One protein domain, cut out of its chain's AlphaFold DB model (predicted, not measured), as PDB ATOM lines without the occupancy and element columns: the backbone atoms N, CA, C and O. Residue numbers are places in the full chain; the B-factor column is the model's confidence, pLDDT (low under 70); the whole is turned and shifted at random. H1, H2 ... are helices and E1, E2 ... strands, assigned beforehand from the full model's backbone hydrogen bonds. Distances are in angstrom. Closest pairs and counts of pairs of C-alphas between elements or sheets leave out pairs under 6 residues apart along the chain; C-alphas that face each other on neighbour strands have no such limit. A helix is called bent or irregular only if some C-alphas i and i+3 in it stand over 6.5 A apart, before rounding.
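Overview. This is residues 2 to 34 and 192 to 288 of the 288 residues of an uncharacterized protein of Pyrodictium sp (UniProt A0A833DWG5). A strongly twisted sheet of five strands stands in the middle, with the helices H1 and H6 covering one face and the small H5 beside them away from the sheet. A cluster of the sharply kinked H2 with the short H3 and H4 lies beyond the other side of the sheet and meets it only slightly, and these helices at the two ends make the long axis. The printed part has 130 residues, with six named helices and five named strands in the order E1 H1 E2 E3 E4 H2 H3 H4 E5 H5 H6, and its class is mixed, helices and strands. The sheet's order is E2 E1 E3 E4 E5, mixed parallel and antiparallel. The whole is compact, with a radius of gyration of the C-alphas of 13.9 A, but elongated in outline, 43 by 26 by 25 A.

Arrangement. E1, residues 2 to 8, is an inner strand, parallel to both its neighbours. E2, residues 192 to 195, an edge strand, stands at 14 degrees to it, with N 6 and O 194 within hydrogen-bond range at 2.8 A. E3, residues 213 to 218, stands at 25 degrees to E1, with N 215 and O 5 within range at 2.8 A. E3 and E4, residues 221 to 225, form an antiparallel hairpin, with N 216 and O 223 within range at 2.8 A. E5, residues 263 to 266, the other edge strand, is antiparallel to E4, with N 265 and O 222 within range at 2.8 A. H1, residues 16 to 28, is on the sheet at a height of 8.6 A, over E1 and only just over E3, with 3 C-alphas on E3. On the local plane it stands at 19 degrees to E1, along the strands. H6, residues 278 to 287, is on the same face at a height of 9.5 A and runs along the strands. With the sheet, H1 and H6 make two layers, helices on one face of a sheet. H1 touches H6 with its residues 23 to 27 alone, the same way at a steep tilt of 65 degrees, the closest C-alphas being those of Leu 23 and Gly 281, 5.7 A apart. H5, residues 273 to 276, touches H1, with the C-alphas of Gly 22 and Pro 273 closest at 4.1 A. H2, residues 228 to 247, is only just not on the sheet, with 4 pairs of C-alphas within 10 A. It touches H3, residues 249 to 253, with the C-alphas of Ala 235 and Val 252 closest at 6.0 A, and H3 only grazes the sheet. H2 and H4, residues 256 to 259, only just touch, with 3 pairs of C-alphas within 8 A, the closest being Val 231 and Val 258 at 6.2 A. Every O i to N i+4 pair is within hydrogen-bond range in H1, H3 and H6, and 12 of 16 are in H2; H4 and H5 are too short for such a pair.

Along the chain. E1 spans 19.7 A from C-alpha 2 at (74.904, 84.107, 150.975), H1 18.0 A, E3 16.4 A and E4 13.1 A. H2 spans 13.6 A; it has a kink of 134 degrees near residue 241 and is irregular, C-alphas 241 and 244 being 9.3 A apart. H6 spans 14.5 A and ends with C-alpha 287 at (65.098, 84.584, 148.870).

Size, cuts and confidence. The two C-alphas farthest apart, those of Gly 31 and Leu 241, are 43.6 A apart. Residues 35 to 191 are not printed, and C-alphas 34 and 192 are 6.0 A apart across the cut. The link from E2 to E3, residues 196 to 212, is long. The mean pLDDT of the printed part is 92.2, and residues 269 to 271 are under 70.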
ATOM      1  N   ALA A   2      75.538  82.790 151.021       95.38
ATOM      2  CA  ALA A   2      74.904  84.107 150.975       95.38
ATOM      3  C   ALA A   2      75.439  85.026 152.083       95.38
ATOM      4  O   ALA A   2      75.622  84.578 153.218       95.38
ATOM      5  N   ARG A   3      75.648  86.309 151.778       96.12
ATOM      6  CA  ARG A   3      76.064  87.353 152.722       96.12
ATOM      7  C   ARG A   3      74.913  88.296 153.034       96.12
ATOM      8  O   ARG A   3      74.486  89.083 152.189       96.12
ATOM      9  N   LEU A   4      74.456  88.248 154.280       97.38
ATOM     10  CA  LEU A   4      73.373  89.085 154.784       97.38
ATOM     11  C   LEU A   4      73.962  90.189 155.659       97.38
ATOM     12  O   LEU A   4      74.486  89.908 156.734       97.38
ATOM     13  N   LEU A   5      73.866  91.442 155.229       97.38
ATOM     14  CA  LEU A   5      74.313  92.588 156.016       97.38
ATOM     15  C   LEU A   5      73.176  93.086 156.915       97.38
ATOM     16  O   LEU A   5      72.148  93.545 156.427       97.38
ATOM     17  N   VAL A   6      73.367  93.039 158.230       97.06
ATOM     18  CA  VAL A   6      72.422  93.532 159.236       97.06
ATOM     19  C   VAL A   6      72.884  94.897 159.745       97.06
ATOM     20  O   VAL A   6      73.868  95.007 160.479       97.06
ATOM     21  N   CYS A   7      72.149  95.946 159.382       95.62
ATOM     22  CA  CYS A   7      72.427  97.333 159.758       95.62
ATOM     23  C   CYS A   7      71.351  97.899 160.683       95.62
ATOM     24  O   CYS A   7      70.248  97.374 160.782       95.62
ATOM     25  N   GLY A   8      71.662  98.987 161.385       94.81
ATOM     26  CA  GLY A   8      70.710  99.687 162.244       94.81
ATOM     27  C   GLY A   8      70.173 100.927 161.550       94.81
ATOM     28  O   GLY A   8      70.958 101.693 161.000       94.81
ATOM     29  N   LEU A   9      68.862 101.166 161.624       93.88
ATOM     30  CA  LEU A   9      68.308 102.468 161.241       93.88
ATOM     31  C   LEU A   9      68.737 103.556 162.239       93.88
ATOM     32  O   LEU A   9      69.121 104.659 161.853       93.88
ATOM     33  N   LEU A  10      68.686 103.212 163.528       90.19
ATOM     34  CA  LEU A  10      69.117 104.053 164.640       90.19
ATOM     35  C   LEU A  10      70.590 103.792 164.970       90.19
ATOM     36  O   LEU A  10      71.067 102.660 164.864       90.19
ATOM     37  N   GLU A  11      71.292 104.836 165.410       82.06
ATOM     38  CA  GLU A  11      72.699 104.742 165.821       82.06
ATOM     39  C   GLU A  11      72.880 103.781 167.006       82.06
ATOM     40  O   GLU A  11      73.760 102.919 166.976       82.06
ATOM     41  N   PHE A  12      71.980 103.867 167.990       82.25
ATOM     42  CA  PHE A  12      71.971 103.045 169.201       82.25
ATOM     43  C   PHE A  12      70.675 102.238 169.314       82.25
ATOM     44  O   PHE A  12      69.637 102.645 168.795       82.25
ATOM     45  N   ASP A  13      70.754 101.087 169.986       83.19
ATOM     46  CA  ASP A  13      69.609 100.263 170.409       83.19
ATOM     47  C   ASP A  13      68.596  99.912 169.306       83.19
ATOM     48  O   ASP A  13      67.411  99.702 169.549       83.19
ATOM     49  N   SER A  14      69.073  99.780 168.067       88.00
ATOM     50  CA  SER A  14      68.220  99.471 166.917       88.00
ATOM     51  C   SER A  14      67.709  98.024 166.889       88.00
ATOM     52  O   SER A  14      66.876  97.699 166.054       88.00
ATOM     53  N   GLY A  15      68.224  97.146 167.758       90.81
ATOM     54  CA  GLY A  15      67.872  95.723 167.811       90.81
ATOM     55  C   GLY A  15      68.726  94.796 166.936       90.81
ATOM     56  O   GLY A  15      68.433  93.604 166.889       90.81
ATOM     57  N   LYS A  16      69.791  95.304 166.289       93.75
ATOM     58  CA  LYS A  16      70.697  94.531 165.407       93.75
ATOM     59  C   LYS A  16      71.129  93.201 166.021       93.75
ATOM     60  O   LYS A  16      70.835  92.167 165.446       93.75
ATOM     61  N   THR A  17      71.737  93.223 167.206       93.88
ATOM     62  CA  THR A  17      72.274  92.022 167.863       93.88
ATOM     63  C   THR A  17      71.227  90.924 168.026       93.88
ATOM     64  O   THR A  17      71.495  89.759 167.736       93.88
ATOM     65  N   TRP A  18      70.013  91.283 168.449       93.44
ATOM     66  CA  TRP A  18      68.923  90.320 168.603       93.44
ATOM     67  C   TRP A  18      68.375  89.840 167.263       93.44
ATOM     68  O   TRP A  18      68.093  88.653 167.134       93.44
ATOM     69  N   ALA A  19      68.287  90.711 166.256       95.06
ATOM     70  CA  ALA A  19      67.904  90.310 164.906       95.06
ATOM     71  C   ALA A  19      68.937  89.354 164.282       95.06
ATOM     72  O   ALA A  19      68.552  88.309 163.767       95.06
ATOM     73  N   THR A  20      70.233  89.657 164.400       96.50
ATOM     74  CA  THR A  20      71.359  88.812 163.967       96.50
ATOM     75  C   THR A  20      71.292  87.438 164.621       96.50
ATOM     76  O   THR A  20      71.260  86.416 163.939       96.50
ATOM     77  N   VAL A  21      71.231  87.402 165.955       96.00
ATOM     78  CA  VAL A  21      71.200  86.152 166.726       96.00
ATOM     79  C   VAL A  21      69.927  85.367 166.449       96.00
ATOM     80  O   VAL A  21      69.976  84.149 166.297       96.00
ATOM     81  N   GLY A  22      68.788  86.049 166.369       95.69
ATOM     82  CA  GLY A  22      67.516  85.426 166.049       95.69
ATOM     83  C   GLY A  22      67.518  84.797 164.665       95.69
ATOM     84  O   GLY A  22      67.102  83.649 164.516       95.69
ATOM     85  N   LEU A  23      68.029  85.518 163.665       97.00
ATOM     86  CA  LEU A  23      68.077  85.042 162.288       97.00
ATOM     87  C   LEU A  23      69.039  83.862 162.160       97.00
ATOM     88  O   LEU A  23      68.673  82.846 161.573       97.00
ATOM     89  N   ALA A  24      70.213  83.951 162.792       97.25
ATOM     90  CA  ALA A  24      71.156  82.843 162.860       97.25
ATOM     91  C   ALA A  24      70.512  81.598 163.484       97.25
ATOM     92  O   ALA A  24      70.556  80.522 162.896       97.25
ATOM     93  N   ARG A  25      69.843  81.743 164.638       96.25
ATOM     94  CA  ARG A  25      69.121  80.641 165.295       96.25
ATOM     95  C   ARG A  25      68.053  80.028 164.398       96.25
ATOM     96  O   ARG A  25      68.003  78.808 164.294       96.25
ATOM     97  N   TYR A  26      67.227  80.860 163.764       96.25
ATOM     98  CA  TYR A  26      66.166  80.400 162.871       96.25
ATOM     99  C   TYR A  26      66.731  79.549 161.724       96.25
ATOM    100  O   TYR A  26      66.223  78.463 161.457       96.25
ATOM    101  N   LEU A  27      67.793  80.023 161.069       97.06
ATOM    102  CA  LEU A  27      68.414  79.337 159.935       97.06
ATOM    103  C   LEU A  27      69.149  78.055 160.368       97.06
ATOM    104  O   LEU A  27      68.995  77.018 159.725       97.06
ATOM    105  N   ILE A  28      69.858  78.071 161.502       96.12
ATOM    106  CA  ILE A  28      70.486  76.865 162.078       96.12
ATOM    107  C   ILE A  28      69.432  75.786 162.367       96.12
ATOM    108  O   ILE A  28      69.626  74.617 162.045       96.12
ATOM    109  N   GLU A  29      68.279  76.167 162.926       95.69
ATOM    110  CA  GLU A  29      67.161  75.250 163.200       95.69
ATOM    111  C   GLU A  29      66.525  74.669 161.921       95.69
ATOM    112  O   GLU A  29      65.784  73.687 161.993       95.69
ATOM    113  N   ARG A  30      66.842  75.233 160.749       96.06
ATOM    114  CA  ARG A  30      66.463  74.725 159.421       96.06
ATOM    115  C   ARG A  30      67.577  73.984 158.691       96.06
ATOM    116  O   ARG A  30      67.365  73.543 157.568       96.06
ATOM    117  N   GLY A  31      68.716  73.775 159.345       96.31
ATOM    118  CA  GLY A  31      69.810  72.962 158.819       96.31
ATOM    119  C   GLY A  31      70.833  73.727 157.983       96.31
ATOM    120  O   GLY A  31      71.688  73.086 157.381       96.31
ATOM    121  N   TYR A  32      70.783  75.063 157.959       97.31
ATOM    122  CA  TYR A  32      71.845  75.871 157.356       97.31
ATOM    123  C   TYR A  32      73.066  75.925 158.278       97.31
ATOM    124  O   TYR A  32      72.931  76.110 159.492       97.31
ATOM    125  N   ASN A  33      74.264  75.852 157.703       96.88
ATOM    126  CA  ASN A  33      75.489  76.234 158.399       96.88
ATOM    127  C   ASN A  33      75.581  77.763 158.401       96.88
ATOM    128  O   ASN A  33      75.705  78.380 157.341       96.88
ATOM    129  N   VAL A  34      75.487  78.385 159.576       97.31
ATOM    130  CA  VAL A  34      75.436  79.848 159.702       97.31
ATOM    131  C   VAL A  34      76.587  80.350 160.548       97.31
ATOM    132  O   VAL A  34      76.755  79.917 161.686       97.31
ATOM    133  N   LEU A 192      76.529  83.703 155.764       97.62
ATOM    134  CA  LEU A 192      77.282  84.611 156.624       97.62
ATOM    135  C   LEU A 192      76.416  85.833 156.949       97.62
ATOM    136  O   LEU A 192      76.075  86.616 156.062       97.62
ATOM    137  N   ILE A 193      76.087  86.019 158.226       97.81
ATOM    138  CA  ILE A 193      75.360  87.200 158.702       97.81
ATOM    139  C   ILE A 193      76.366  88.208 159.250       97.81
ATOM    140  O   ILE A 193      77.049  87.942 160.239       97.81
ATOM    141  N   ILE A 194      76.451  89.375 158.621       97.19
ATOM    142  CA  ILE A 194      77.418  90.418 158.952       97.19
ATOM    143  C   ILE A 194      76.694  91.552 159.668       97.19
ATOM    144  O   ILE A 194      75.871  92.237 159.074       97.19
ATOM    145  N   GLU A 195      76.992  91.773 160.942       96.69
ATOM    146  CA  GLU A 195      76.401  92.855 161.723       96.69
ATOM    147  C   GLU A 195      77.259  94.120 161.656       96.69
ATOM    148  O   GLU A 195      78.446  94.110 161.993       96.69
ATOM    149  N   SER A 196      76.650  95.235 161.253       94.31
ATOM    150  CA  SER A 196      77.362  96.498 161.102       94.31
ATOM    151  C   SER A 196      77.600  97.233 162.428       94.31
ATOM    152  O   SER A 196      76.945  97.002 163.451       94.31
ATOM    153  N   PHE A 197      78.569  98.151 162.409       91.06
ATOM    154  CA  PHE A 197      78.884  99.014 163.542       91.06
ATOM    155  C   PHE A 197      77.957 100.242 163.548       91.06
ATOM    156  O   PHE A 197      77.916 101.011 162.586       91.06
ATOM    157  N   ASN A 198      77.215 100.436 164.644       87.81
ATOM    158  CA  ASN A 198      76.211 101.499 164.811       87.81
ATOM    159  C   ASN A 198      75.157 101.498 163.683       87.81
ATOM    160  O   ASN A 198      74.478 100.489 163.478       87.81
ATOM    161  N   ASN A 199      74.980 102.614 162.977       89.19
ATOM    162  CA  ASN A 199      74.068 102.766 161.840       89.19
ATOM    163  C   ASN A 199      74.812 102.946 160.509       89.19
ATOM    164  O   ASN A 199      74.273 103.559 159.590       89.19
ATOM    165  N   VAL A 200      76.040 102.444 160.381       89.88
ATOM    166  CA  VAL A 200      76.835 102.557 159.148       89.88
ATOM    167  C   VAL A 200      76.631 101.313 158.281       89.88
ATOM    168  O   VAL A 200      76.651 100.198 158.806       89.88
ATOM    169  N   LEU A 201      76.429 101.493 156.971       88.94
ATOM    170  CA  LEU A 201      76.266 100.386 156.015       88.94
ATOM    171  C   LEU A 201      77.578  99.637 155.748       88.94
ATOM    172  O   LEU A 201      77.592  98.425 155.579       88.94
ATOM    173  N   GLU A 202      78.696 100.354 155.731       86.19
ATOM    174  CA  GLU A 202      80.001  99.800 155.384       86.19
ATOM    175  C   GLU A 202      80.983  99.984 156.560       86.19
ATOM    176  O   GLU A 202      81.673 101.000 156.639       86.19
ATOM    177  N   PRO A 203      81.028  99.043 157.527       73.25
ATOM    178  CA  PRO A 203      81.909  99.114 158.694       73.25
ATOM    179  C   PRO A 203      83.398  99.002 158.325       73.25
ATOM    180  O   PRO A 203      84.250  99.396 159.118       73.25
ATOM    181  N   TYR A 204      83.711  98.472 157.141       83.62
ATOM    182  CA  TYR A 204      85.028  98.501 156.513       83.62
ATOM    183  C   TYR A 204      84.865  98.459 154.986       83.62
ATOM    184  O   TYR A 204      83.892  97.901 154.481       83.62
ATOM    185  N   GLY A 205      85.807  99.058 154.255       80.25
ATOM    186  CA  GLY A 205      85.693  99.213 152.803       80.25
ATOM    187  C   GLY A 205      85.668  97.882 152.047       80.25
ATOM    188  O   GLY A 205      86.480  96.998 152.313       80.25
ATOM    189  N   GLY A 206      84.770  97.776 151.069       81.75
ATOM    190  CA  GLY A 206      84.591  96.610 150.207       81.75
ATOM    191  C   GLY A 206      83.462  95.671 150.638       81.75
ATOM    192  O   GLY A 206      83.083  94.811 149.842       81.75
ATOM    193  N   LEU A 207      82.890  95.843 151.837       87.62
ATOM    194  CA  LEU A 207      81.841  94.956 152.351       87.62
ATOM    195  C   LEU A 207      80.570  94.992 151.489       87.62
ATOM    196  O   LEU A 207      80.013  93.945 151.150       87.62
ATOM    197  N   LEU A 208      80.111  96.192 151.116       88.44
ATOM    198  CA  LEU A 208      78.867  96.348 150.352       88.44
ATOM    199  C   LEU A 208      78.941  95.663 148.987       88.44
ATOM    200  O   LEU A 208      77.957  95.096 148.533       88.44
ATOM    201  N   ALA A 209      80.119  95.645 148.361       87.50
ATOM    202  CA  ALA A 209      80.323  95.024 147.053       87.50
ATOM    203  C   ALA A 209      80.179  93.491 147.054       87.50
ATOM    204  O   ALA A 209      80.145  92.889 145.985       87.50
ATOM    205  N   LYS A 210      80.144  92.860 148.232       90.00
ATOM    206  CA  LYS A 210      80.033  91.403 148.400       90.00
ATOM    207  C   LYS A 210      78.744  90.978 149.099       90.00
ATOM    208  O   LYS A 210      78.569  89.789 149.356       90.00
ATOM    209  N   THR A 211      77.902  91.942 149.454       94.50
ATOM    210  CA  THR A 211      76.654  91.724 150.183       94.50
ATOM    211  C   THR A 211      75.554  91.322 149.209       94.50
ATOM    212  O   THR A 211      75.351  92.005 148.211       94.50
ATOM    213  N   ASP A 212      74.826  90.250 149.516       95.81
ATOM    214  CA  ASP A 212      73.727  89.763 148.671       95.81
ATOM    215  C   ASP A 212      72.377  90.358 149.098       95.81
ATOM    216  O   ASP A 212      71.471  90.523 148.287       95.81
ATOM    217  N   LEU A 213      72.241  90.707 150.382       96.25
ATOM    218  CA  LEU A 213      71.022  91.280 150.941       96.25
ATOM    219  C   LEU A 213      71.339  92.207 152.116       96.25
ATOM    220  O   LEU A 213      72.156  91.863 152.974       96.25
ATOM    221  N   ILE A 214      70.635  93.336 152.214       97.12
ATOM    222  CA  ILE A 214      70.739  94.243 153.364       97.12
ATOM    223  C   ILE A 214      69.446  94.202 154.180       97.12
ATOM    224  O   ILE A 214      68.343  94.359 153.656       97.12
ATOM    225  N   ILE A 215      69.598  94.022 155.487       97.50
ATOM    226  CA  ILE A 215      68.537  93.990 156.489       97.50
ATOM    227  C   ILE A 215      68.751  95.183 157.420       97.50
ATOM    228  O   ILE A 215      69.618  95.168 158.293       97.50
ATOM    229  N   VAL A 216      67.952  96.232 157.252       97.25
ATOM    230  CA  VAL A 216      67.970  97.398 158.139       97.25
ATOM    231  C   VAL A 216      66.997  97.166 159.288       97.25
ATOM    232  O   VAL A 216      65.788  97.088 159.099       97.25
ATOM    233  N   VAL A 217      67.524  97.067 160.499       96.19
ATOM    234  CA  VAL A 217      66.768  96.766 161.713       96.19
ATOM    235  C   VAL A 217      66.487  98.050 162.476       96.19
ATOM    236  O   VAL A 217      67.366  98.892 162.688       96.19
ATOM    237  N   THR A 218      65.246  98.185 162.912       94.50
ATOM    238  CA  THR A 218      64.778  99.244 163.796       94.50
ATOM    239  C   THR A 218      63.790  98.647 164.784       94.50
ATOM    240  O   THR A 218      63.288  97.541 164.559       94.50
ATOM    241  N   PRO A 219      63.451  99.353 165.869       91.50
ATOM    242  CA  PRO A 219      62.469  98.824 166.762       91.50
ATOM    243  C   PRO A 219      61.133  98.394 166.116       91.50
ATOM    244  O   PRO A 219      60.440  99.212 165.520       91.50
ATOM    245  N   GLY A 220      60.789  97.106 166.229       92.00
ATOM    246  CA  GLY A 220      59.547  96.483 165.754       92.00
ATOM    247  C   GLY A 220      59.576  96.041 164.296       92.00
ATOM    248  O   GLY A 220      58.677  95.321 163.863       92.00
ATOM    249  N   TYR A 221      60.612  96.418 163.539       95.00
ATOM    250  CA  TYR A 221      60.661  96.151 162.106       95.00
ATOM    251  C   TYR A 221      62.063  95.822 161.581       95.00
ATOM    252  O   TYR A 221      63.083  96.329 162.044       95.00
ATOM    253  N   ALA A 222      62.094  95.016 160.528       96.81
ATOM    254  CA  ALA A 222      63.218  94.858 159.622       96.81
ATOM    255  C   ALA A 222      62.811  95.369 158.234       96.81
ATOM    256  O   ALA A 222      61.719  95.081 157.751       96.81
ATOM    257  N   ILE A 223      63.685  96.131 157.590       97.38
ATOM    258  CA  ILE A 223      63.510  96.649 156.237       97.38
ATOM    259  C   ILE A 223      64.510  95.922 155.347       97.38
ATOM    260  O   ILE A 223      65.713  95.986 155.587       97.38
ATOM    261  N   ILE A 224      64.016  95.218 154.336       97.62
ATOM    262  CA  ILE A 224      64.840  94.431 153.426       97.62
ATOM    263  C   ILE A 224      65.103  95.222 152.156       97.62
ATOM    264  O   ILE A 224      64.157  95.685 151.515       97.62
ATOM    265  N   LEU A 225      66.378  95.340 151.795       96.38
ATOM    266  CA  LEU A 225      66.838  95.969 150.564       96.38
ATOM    267  C   LEU A 225      67.471  94.887 149.681       96.38
ATOM    268  O   LEU A 225      68.546  94.373 149.995       96.38
ATOM    269  N   HIS A 226      66.768  94.533 148.604       91.62
ATOM    270  CA  HIS A 226      67.217  93.541 147.612       91.62
ATOM    271  C   HIS A 226      68.093  94.151 146.534       91.62
ATOM    272  O   HIS A 226      68.992  93.498 146.018       91.62
ATOM    273  N   ASP A 227      67.830  95.408 146.191       94.12
ATOM    274  CA  ASP A 227      68.602  96.126 145.187       94.12
ATOM    275  C   ASP A 227      69.883  96.697 145.811       94.12
ATOM    276  O   ASP A 227      70.028  97.900 146.047       94.12
ATOM    277  N   VAL A 228      70.798  95.788 146.163       94.81
ATOM    278  CA  VAL A 228      72.066  96.126 146.818       94.81
ATOM    279  C   VAL A 228      72.943  96.994 145.915       94.81
ATOM    280  O   VAL A 228      73.649  97.866 146.421       94.81
ATOM    281  N   GLU A 229      72.864  96.830 144.592       94.75
ATOM    282  CA  GLU A 229      73.611  97.671 143.652       94.75
ATOM    283  C   GLU A 229      73.124  99.125 143.692       94.75
ATOM    284  O   GLU A 229      73.950 100.020 143.870       94.75
ATOM    285  N   THR A 230      71.808  99.379 143.679       95.88
ATOM    286  CA  THR A 230      71.287 100.745 143.882       95.88
ATOM    287  C   THR A 230      71.709 101.304 145.243       95.88
ATOM    288  O   THR A 230      72.159 102.449 145.337       95.88
ATOM    289  N   VAL A 231      71.632 100.507 146.317       96.06
ATOM    290  CA  VAL A 231      72.075 100.942 147.655       96.06
ATOM    291  C   VAL A 231      73.552 101.348 147.647       96.06
ATOM    292  O   VAL A 231      73.912 102.389 148.197       96.06
ATOM    293  N   LYS A 232      74.403 100.556 146.996       94.38
ATOM    294  CA  LYS A 232      75.843 100.787 146.867       94.38
ATOM    295  C   LYS A 232      76.156 102.035 146.048       94.38
ATOM    296  O   LYS A 232      76.963 102.849 146.495       94.38
ATOM    297  N   GLU A 233      75.508 102.239 144.904       95.19
ATOM    298  CA  GLU A 233      75.678 103.451 144.093       95.19
ATOM    299  C   GLU A 233      75.316 104.715 144.884       95.19
ATOM    300  O   GLU A 233      76.063 105.700 144.899       95.19
ATOM    301  N   ILE A 234      74.195 104.671 145.606       95.94
ATOM    302  CA  ILE A 234      73.739 105.771 146.454       95.94
ATOM    303  C   ILE A 234      74.710 106.017 147.612       95.94
ATOM    304  O   ILE A 234      75.081 107.169 147.854       95.94
ATOM    305  N   ALA A 235      75.147 104.963 148.303       94.69
ATOM    306  CA  ALA A 235      76.107 105.055 149.398       94.69
ATOM    307  C   ALA A 235      77.450 105.638 148.922       94.69
ATOM    308  O   ALA A 235      77.994 106.527 149.575       94.69
ATOM    309  N   MET A 236      77.945 105.220 147.751       93.44
ATOM    310  CA  MET A 236      79.152 105.774 147.127       93.44
ATOM    311  C   MET A 236      78.995 107.256 146.771       93.44
ATOM    312  O   MET A 236      79.880 108.062 147.056       93.44
ATOM    313  N   ARG A 237      77.866 107.648 146.172       95.44
ATOM    314  CA  ARG A 237      77.585 109.055 145.848       95.44
ATOM    315  C   ARG A 237      77.543 109.917 147.110       95.44
ATOM    316  O   ARG A 237      78.106 111.009 147.132       95.44
ATOM    317  N   LEU A 238      76.879 109.444 148.163       95.25
ATOM    318  CA  LEU A 238      76.793 110.170 149.429       95.25
ATOM    319  C   LEU A 238      78.142 110.234 150.143       95.25
ATOM    320  O   LEU A 238      78.463 111.275 150.713       95.25
ATOM    321  N   SER A 239      78.948 109.173 150.085       93.25
ATOM    322  CA  SER A 239      80.262 109.148 150.728       93.25
ATOM    323  C   SER A 239      81.272 110.077 150.050       93.25
ATOM    324  O   SER A 239      82.077 110.707 150.732       93.25
ATOM    325  N   GLN A 240      81.179 110.266 148.731       93.62
ATOM    326  CA  GLN A 240      81.951 111.287 148.014       93.62
ATOM    327  C   GLN A 240      81.594 112.718 148.446       93.62
ATOM    328  O   GLN A 240      82.458 113.592 148.437       93.62
ATOM    329  N   LEU A 241      80.336 112.965 148.828       94.81
ATOM    330  CA  LEU A 241      79.853 114.293 149.223       94.81
ATOM    331  C   LEU A 241      80.063 114.592 150.713       94.81
ATOM    332  O   LEU A 241      80.369 115.724 151.076       94.81
ATOM    333  N   LEU A 242      79.860 113.594 151.573       93.62
ATOM    334  CA  LEU A 242      79.762 113.754 153.029       93.62
ATOM    335  C   LEU A 242      80.848 112.982 153.795       93.62
ATOM    336  O   LEU A 242      80.869 112.997 155.025       93.62
ATOM    337  N   GLY A 243      81.746 112.283 153.098       89.69
ATOM    338  CA  GLY A 243      82.691 111.361 153.722       89.69
ATOM    339  C   GLY A 243      81.978 110.174 154.375       89.69
ATOM    340  O   GLY A 243      80.952 109.700 153.892       89.69
ATOM    341  N   VAL A 244      82.497 109.701 155.511       85.25
ATOM    342  CA  VAL A 244      81.940 108.543 156.244       85.25
ATOM    343  C   VAL A 244      80.486 108.768 156.672       85.25
ATOM    344  O   VAL A 244      79.701 107.824 156.697       85.25
ATOM    345  N   GLU A 245      80.087 110.014 156.936       88.62
ATOM    346  CA  GLU A 245      78.704 110.350 157.293       88.62
ATOM    347  C   GLU A 245      77.711 109.975 156.187       88.62
ATOM    348  O   GLU A 245      76.589 109.576 156.484       88.62
ATOM    349  N   GLY A 246      78.134 110.006 154.918       91.81
ATOM    350  CA  GLY A 246      77.310 109.594 153.780       91.81
ATOM    351  C   GLY A 246      76.935 108.109 153.772       91.81
ATOM    352  O   GLY A 246      76.008 107.726 153.064       91.81
ATOM    353  N   LEU A 247      77.611 107.285 154.578       92.69
ATOM    354  CA  LEU A 247      77.354 105.848 154.719       92.69
ATOM    355  C   LEU A 247      76.343 105.522 155.829       92.69
ATOM    356  O   LEU A 247      76.082 104.344 156.096       92.69
ATOM    357  N   ARG A 248      75.779 106.535 156.507       94.38
ATOM    358  CA  ARG A 248      74.712 106.317 157.486       94.38
ATOM    359  C   ARG A 248      73.481 105.720 156.805       94.38
ATOM    360  O   ARG A 248      72.967 106.247 155.820       94.38
ATOM    361  N   THR A 249      72.974 104.646 157.396       94.62
ATOM    362  CA  THR A 249      71.869 103.832 156.879       94.62
ATOM    363  C   THR A 249      70.622 104.669 156.619       94.62
ATOM    364  O   THR A 249      69.986 104.501 155.583       94.62
ATOM    365  N   ASN A 250      70.292 105.614 157.505       94.00
ATOM    366  CA  ASN A 250      69.130 106.481 157.323       94.00
ATOM    367  C   ASN A 250      69.270 107.394 156.092       94.00
ATOM    368  O   ASN A 250      68.323 107.512 155.326       94.00
ATOM    369  N   LEU A 251      70.457 107.961 155.834       95.38
ATOM    370  CA  LEU A 251      70.668 108.856 154.687       95.38
ATOM    371  C   LEU A 251      70.531 108.137 153.344       95.38
ATOM    372  O   LEU A 251      70.087 108.739 152.364       95.38
ATOM    373  N   VAL A 252      70.938 106.867 153.299       95.62
ATOM    374  CA  VAL A 252      70.809 106.017 152.112       95.62
ATOM    375  C   VAL A 252      69.368 105.543 151.948       95.62
ATOM    376  O   VAL A 252      68.817 105.654 150.857       95.62
ATOM    377  N   LEU A 253      68.730 105.089 153.030       95.06
ATOM    378  CA  LEU A 253      67.348 104.609 153.012       95.06
ATOM    379  C   LEU A 253      66.334 105.707 152.658       95.06
ATOM    380  O   LEU A 253      65.338 105.425 152.006       95.06
ATOM    381  N   GLU A 254      66.585 106.957 153.052       94.69
ATOM    382  CA  GLU A 254      65.732 108.112 152.727       94.69
ATOM    383  C   GLU A 254      65.731 108.467 151.228       94.69
ATOM    384  O   GLU A 254      64.938 109.308 150.793       94.69
ATOM    385  N   LYS A 255      66.608 107.863 150.413       96.75
ATOM    386  CA  LYS A 255      66.615 108.100 148.966       96.75
ATOM    387  C   LYS A 255      65.446 107.379 148.293       96.75
ATOM    388  O   LYS A 255      65.296 106.178 148.507       96.75
ATOM    389  N   PRO A 256      64.631 108.068 147.466       95.75
ATOM    390  CA  PRO A 256      63.477 107.463 146.797       95.75
ATOM    391  C   PRO A 256      63.806 106.185 146.017       95.75
ATOM    392  O   PRO A 256      63.018 105.240 146.017       95.75
ATOM    393  N   GLU A 257      64.982 106.145 145.390       95.81
ATOM    394  CA  GLU A 257      65.495 105.004 144.632       95.81
ATOM    395  C   GLU A 257      65.629 103.748 145.515       95.81
ATOM    396  O   GLU A 257      65.309 102.647 145.080       95.81
ATOM    397  N   VAL A 258      66.024 103.922 146.780       95.88
ATOM    398  CA  VAL A 258      66.166 102.837 147.764       95.88
ATOM    399  C   VAL A 258      64.839 102.558 148.473       95.88
ATOM    400  O   VAL A 258      64.420 101.411 148.599       95.88
ATOM    401  N   ALA A 259      64.140 103.601 148.923       94.06
ATOM    402  CA  ALA A 259      62.896 103.466 149.680       94.06
ATOM    403  C   ALA A 259      61.784 102.768 148.881       94.06
ATOM    404  O   ALA A 259      60.976 102.043 149.456       94.06
ATOM    405  N   SER A 260      61.734 102.980 147.562       93.19
ATOM    406  CA  SER A 260      60.696 102.415 146.689       93.19
ATOM    407  C   SER A 260      60.806 100.902 146.475       93.19
ATOM    408  O   SER A 260      59.807 100.271 146.131       93.19
ATOM    409  N   THR A 261      61.980 100.312 146.708       92.25
ATOM    410  CA  THR A 261      62.232  98.867 146.563       92.25
ATOM    411  C   THR A 261      62.301  98.141 147.909       92.25
ATOM    412  O   THR A 261      62.408  96.913 147.959       92.25
ATOM    413  N   ALA A 262      62.211  98.885 149.012       95.19
ATOM    414  CA  ALA A 262      62.342  98.365 150.358       95.19
ATOM    415  C   ALA A 262      61.104  97.565 150.798       95.19
ATOM    416  O   ALA A 262      59.963  98.010 150.658       95.19
ATOM    417  N   LYS A 263      61.323  96.398 151.414       96.12
ATOM    418  CA  LYS A 263      60.250  95.587 152.006       96.12
ATOM    419  C   LYS A 263      60.268  95.681 153.524       96.12
ATOM    420  O   LYS A 263      61.237  95.279 154.156       96.12
ATOM    421  N   LEU A 264      59.172  96.140 154.119       96.75
ATOM    422  CA  LEU A 264      59.005  96.172 155.571       96.75
ATOM    423  C   LEU A 264      58.492  94.821 156.094       96.75
ATOM    424  O   LEU A 264      57.509  94.279 155.588       96.75
ATOM    425  N   ILE A 265      59.140  94.296 157.128       96.31
ATOM    426  CA  ILE A 265      58.775  93.067 157.832       96.31
ATOM    427  C   ILE A 265      58.695  93.379 159.321       96.31
ATOM    428  O   ILE A 265      59.622  93.928 159.902       96.31
ATOM    429  N   GLU A 266      57.588  93.018 159.953       93.88
ATOM    430  CA  GLU A 266      57.444  93.125 161.404       93.88
ATOM    431  C   GLU A 266      58.291  92.058 162.114       93.88
ATOM    432  O   GLU A 266      58.280  90.885 161.720       93.88
ATOM    433  N   ILE A 267      58.991  92.463 163.173       92.12
ATOM    434  CA  ILE A 267      59.713  91.569 164.086       92.12
ATOM    435  C   ILE A 267      59.070  91.630 165.470       92.12
ATOM    436  O   ILE A 267      58.685  92.693 165.956       92.12
ATOM    437  N   GLU A 268      58.947  90.474 166.109       86.56
ATOM    438  CA  GLU A 268      58.403  90.365 167.456       86.56
ATOM    439  C   GLU A 268      59.509  90.567 168.495       86.56
ATOM    440  O   GLU A 268      60.667  90.218 168.286       86.56
ATOM    441  N   TYR A 269      59.148  91.129 169.647       67.56
ATOM    442  CA  TYR A 269      60.090  91.400 170.739       67.56
ATOM    443  C   TYR A 269      59.999  90.445 171.908       67.56
ATOM    444  O   TYR A 269      60.908  90.364 172.734       67.56
ATOM    445  N   LEU A 270      58.881  89.746 172.006       69.25
ATOM    446  CA  LEU A 270      58.641  88.771 173.049       69.25
ATOM    447  C   LEU A 270      58.921  87.384 172.473       69.25
ATOM    448  O   LEU A 270      58.690  87.142 171.293       69.25
ATOM    449  N   GLY A 271      59.432  86.484 173.307       67.56
ATOM    450  CA  GLY A 271      59.773  85.122 172.896       67.56
ATOM    451  C   GLY A 271      61.272  84.887 172.747       67.56
ATOM    452  O   GLY A 271      62.099  85.728 173.102       67.56
ATOM    453  N   LYS A 272      61.630  83.690 172.283       79.06
ATOM    454  CA  LYS A 272      63.034  83.310 172.077       79.06
ATOM    455  C   LYS A 272      63.588  83.979 170.809       79.06
ATOM    456  O   LYS A 272      62.813  84.235 169.890       79.06
ATOM    457  N   PRO A 273      64.912  84.187 170.684       74.75
ATOM    458  CA  PRO A 273      65.506  84.908 169.549       74.75
ATOM    459  C   PRO A 273      65.063  84.422 168.160       74.75
ATOM    460  O   PRO A 273      64.788  85.239 167.293       74.75
ATOM    461  N   GLY A 274      64.925  83.108 167.942       72.44
ATOM    462  CA  GLY A 274      64.438  82.565 166.663       72.44
ATOM    463  C   GLY A 274      62.936  82.772 166.412       72.44
ATOM    464  O   GLY A 274      62.506  82.891 165.267       72.44
ATOM    465  N   GLU A 275      62.126  82.855 167.470       82.25
ATOM    466  CA  GLU A 275      60.683  83.117 167.373       82.25
ATOM    467  C   GLU A 275      60.424  84.588 167.038       82.25
ATOM    468  O   GLU A 275      59.630  84.879 166.143       82.25
ATOM    469  N   GLN A 276      61.177  85.488 167.680       84.44
ATOM    470  CA  GLN A 276      61.132  86.941 167.483       84.44
ATOM    471  C   GLN A 276      61.271  87.342 166.009       84.44
ATOM    472  O   GLN A 276      60.594  88.244 165.519       84.44
ATOM    473  N   VAL A 277      62.123  86.634 165.267       90.62
ATOM    474  CA  VAL A 277      62.395  86.936 163.859       90.62
ATOM    475  C   VAL A 277      61.730  85.962 162.893       90.62
ATOM    476  O   VAL A 277      62.080  85.949 161.722       90.62
ATOM    477  N   LYS A 278      60.773  85.131 163.317       91.88
ATOM    478  CA  LYS A 278      60.238  84.044 162.476       91.88
ATOM    479  C   LYS A 278      59.695  84.515 161.121       91.88
ATOM    480  O   LYS A 278      59.876  83.823 160.121       91.88
ATOM    481  N   LYS A 279      59.030  85.678 161.076       93.62
ATOM    482  CA  LYS A 279      58.548  86.292 159.821       93.62
ATOM    483  C   LYS A 279      59.715  86.690 158.912       93.62
ATOM    484  O   LYS A 279      59.687  86.381 157.726       93.62
ATOM    485  N   LEU A 280      60.741  87.319 159.489       95.12
ATOM    486  CA  LEU A 280      61.981  87.662 158.796       95.12
ATOM    487  C   LEU A 280      62.688  86.398 158.294       95.12
ATOM    488  O   LEU A 280      62.953  86.299 157.109       95.12
ATOM    489  N   GLY A 281      62.920  85.409 159.155       95.06
ATOM    490  CA  GLY A 281      63.603  84.165 158.810       95.06
ATOM    491  C   GLY A 281      62.934  83.401 157.670       95.06
ATOM    492  O   GLY A 281      63.625  82.979 156.750       95.06
ATOM    493  N   ARG A 282      61.597  83.281 157.675       95.62
ATOM    494  CA  ARG A 282      60.844  82.695 156.547       95.62
ATOM    495  C   ARG A 282      61.080  83.451 155.252       95.62
ATOM    496  O   ARG A 282      61.291  82.836 154.221       95.62
ATOM    497  N   TYR A 283      61.049  84.777 155.319       95.38
ATOM    498  CA  TYR A 283      61.284  85.581 154.136       95.38
ATOM    499  C   TYR A 283      62.711  85.432 153.608       95.38
ATOM    500  O   TYR A 283      62.896  85.333 152.405       95.38
ATOM    501  N   ILE A 284      63.705  85.392 154.498       95.44
ATOM    502  CA  ILE A 284      65.101  85.152 154.128       95.44
ATOM    503  C   ILE A 284      65.246  83.777 153.465       95.44
ATOM    504  O   ILE A 284      65.824  83.689 152.396       95.44
ATOM    505  N   GLU A 285      64.653  82.727 154.029       93.75
ATOM    506  CA  GLU A 285      64.643  81.371 153.452       93.75
ATOM    507  C   GLU A 285      64.012  81.307 152.046       93.75
ATOM    508  O   GLU A 285      64.432  80.494 151.234       93.75
ATOM    509  N   GLU A 286      63.035  82.166 151.734       92.94
ATOM    510  CA  GLU A 286      62.411  82.250 150.400       92.94
ATOM    511  C   GLU A 286      63.293  82.940 149.345       92.94
ATOM    512  O   GLU A 286      63.058  82.754 148.151       92.94
ATOM    513  N   VAL A 287      64.249  83.774 149.768       90.62
ATOM    514  CA  VAL A 287      65.098  84.584 148.870       90.62
ATOM    515  C   VAL A 287      66.569  84.158 148.860       90.62
ATOM    516  O   VAL A 287      67.337  84.701 148.068       90.62
ATOM    517  N   LEU A 288      66.951  83.224 149.739       85.69
ATOM    518  CA  LEU A 288      68.230  82.506 149.730       85.69
ATOM    519  C   LEU A 288      68.234  81.405 148.663       85.69
ATOM    520  O   LEU A 288      69.292  81.247 148.013       85.69
TER     521      LEU A 288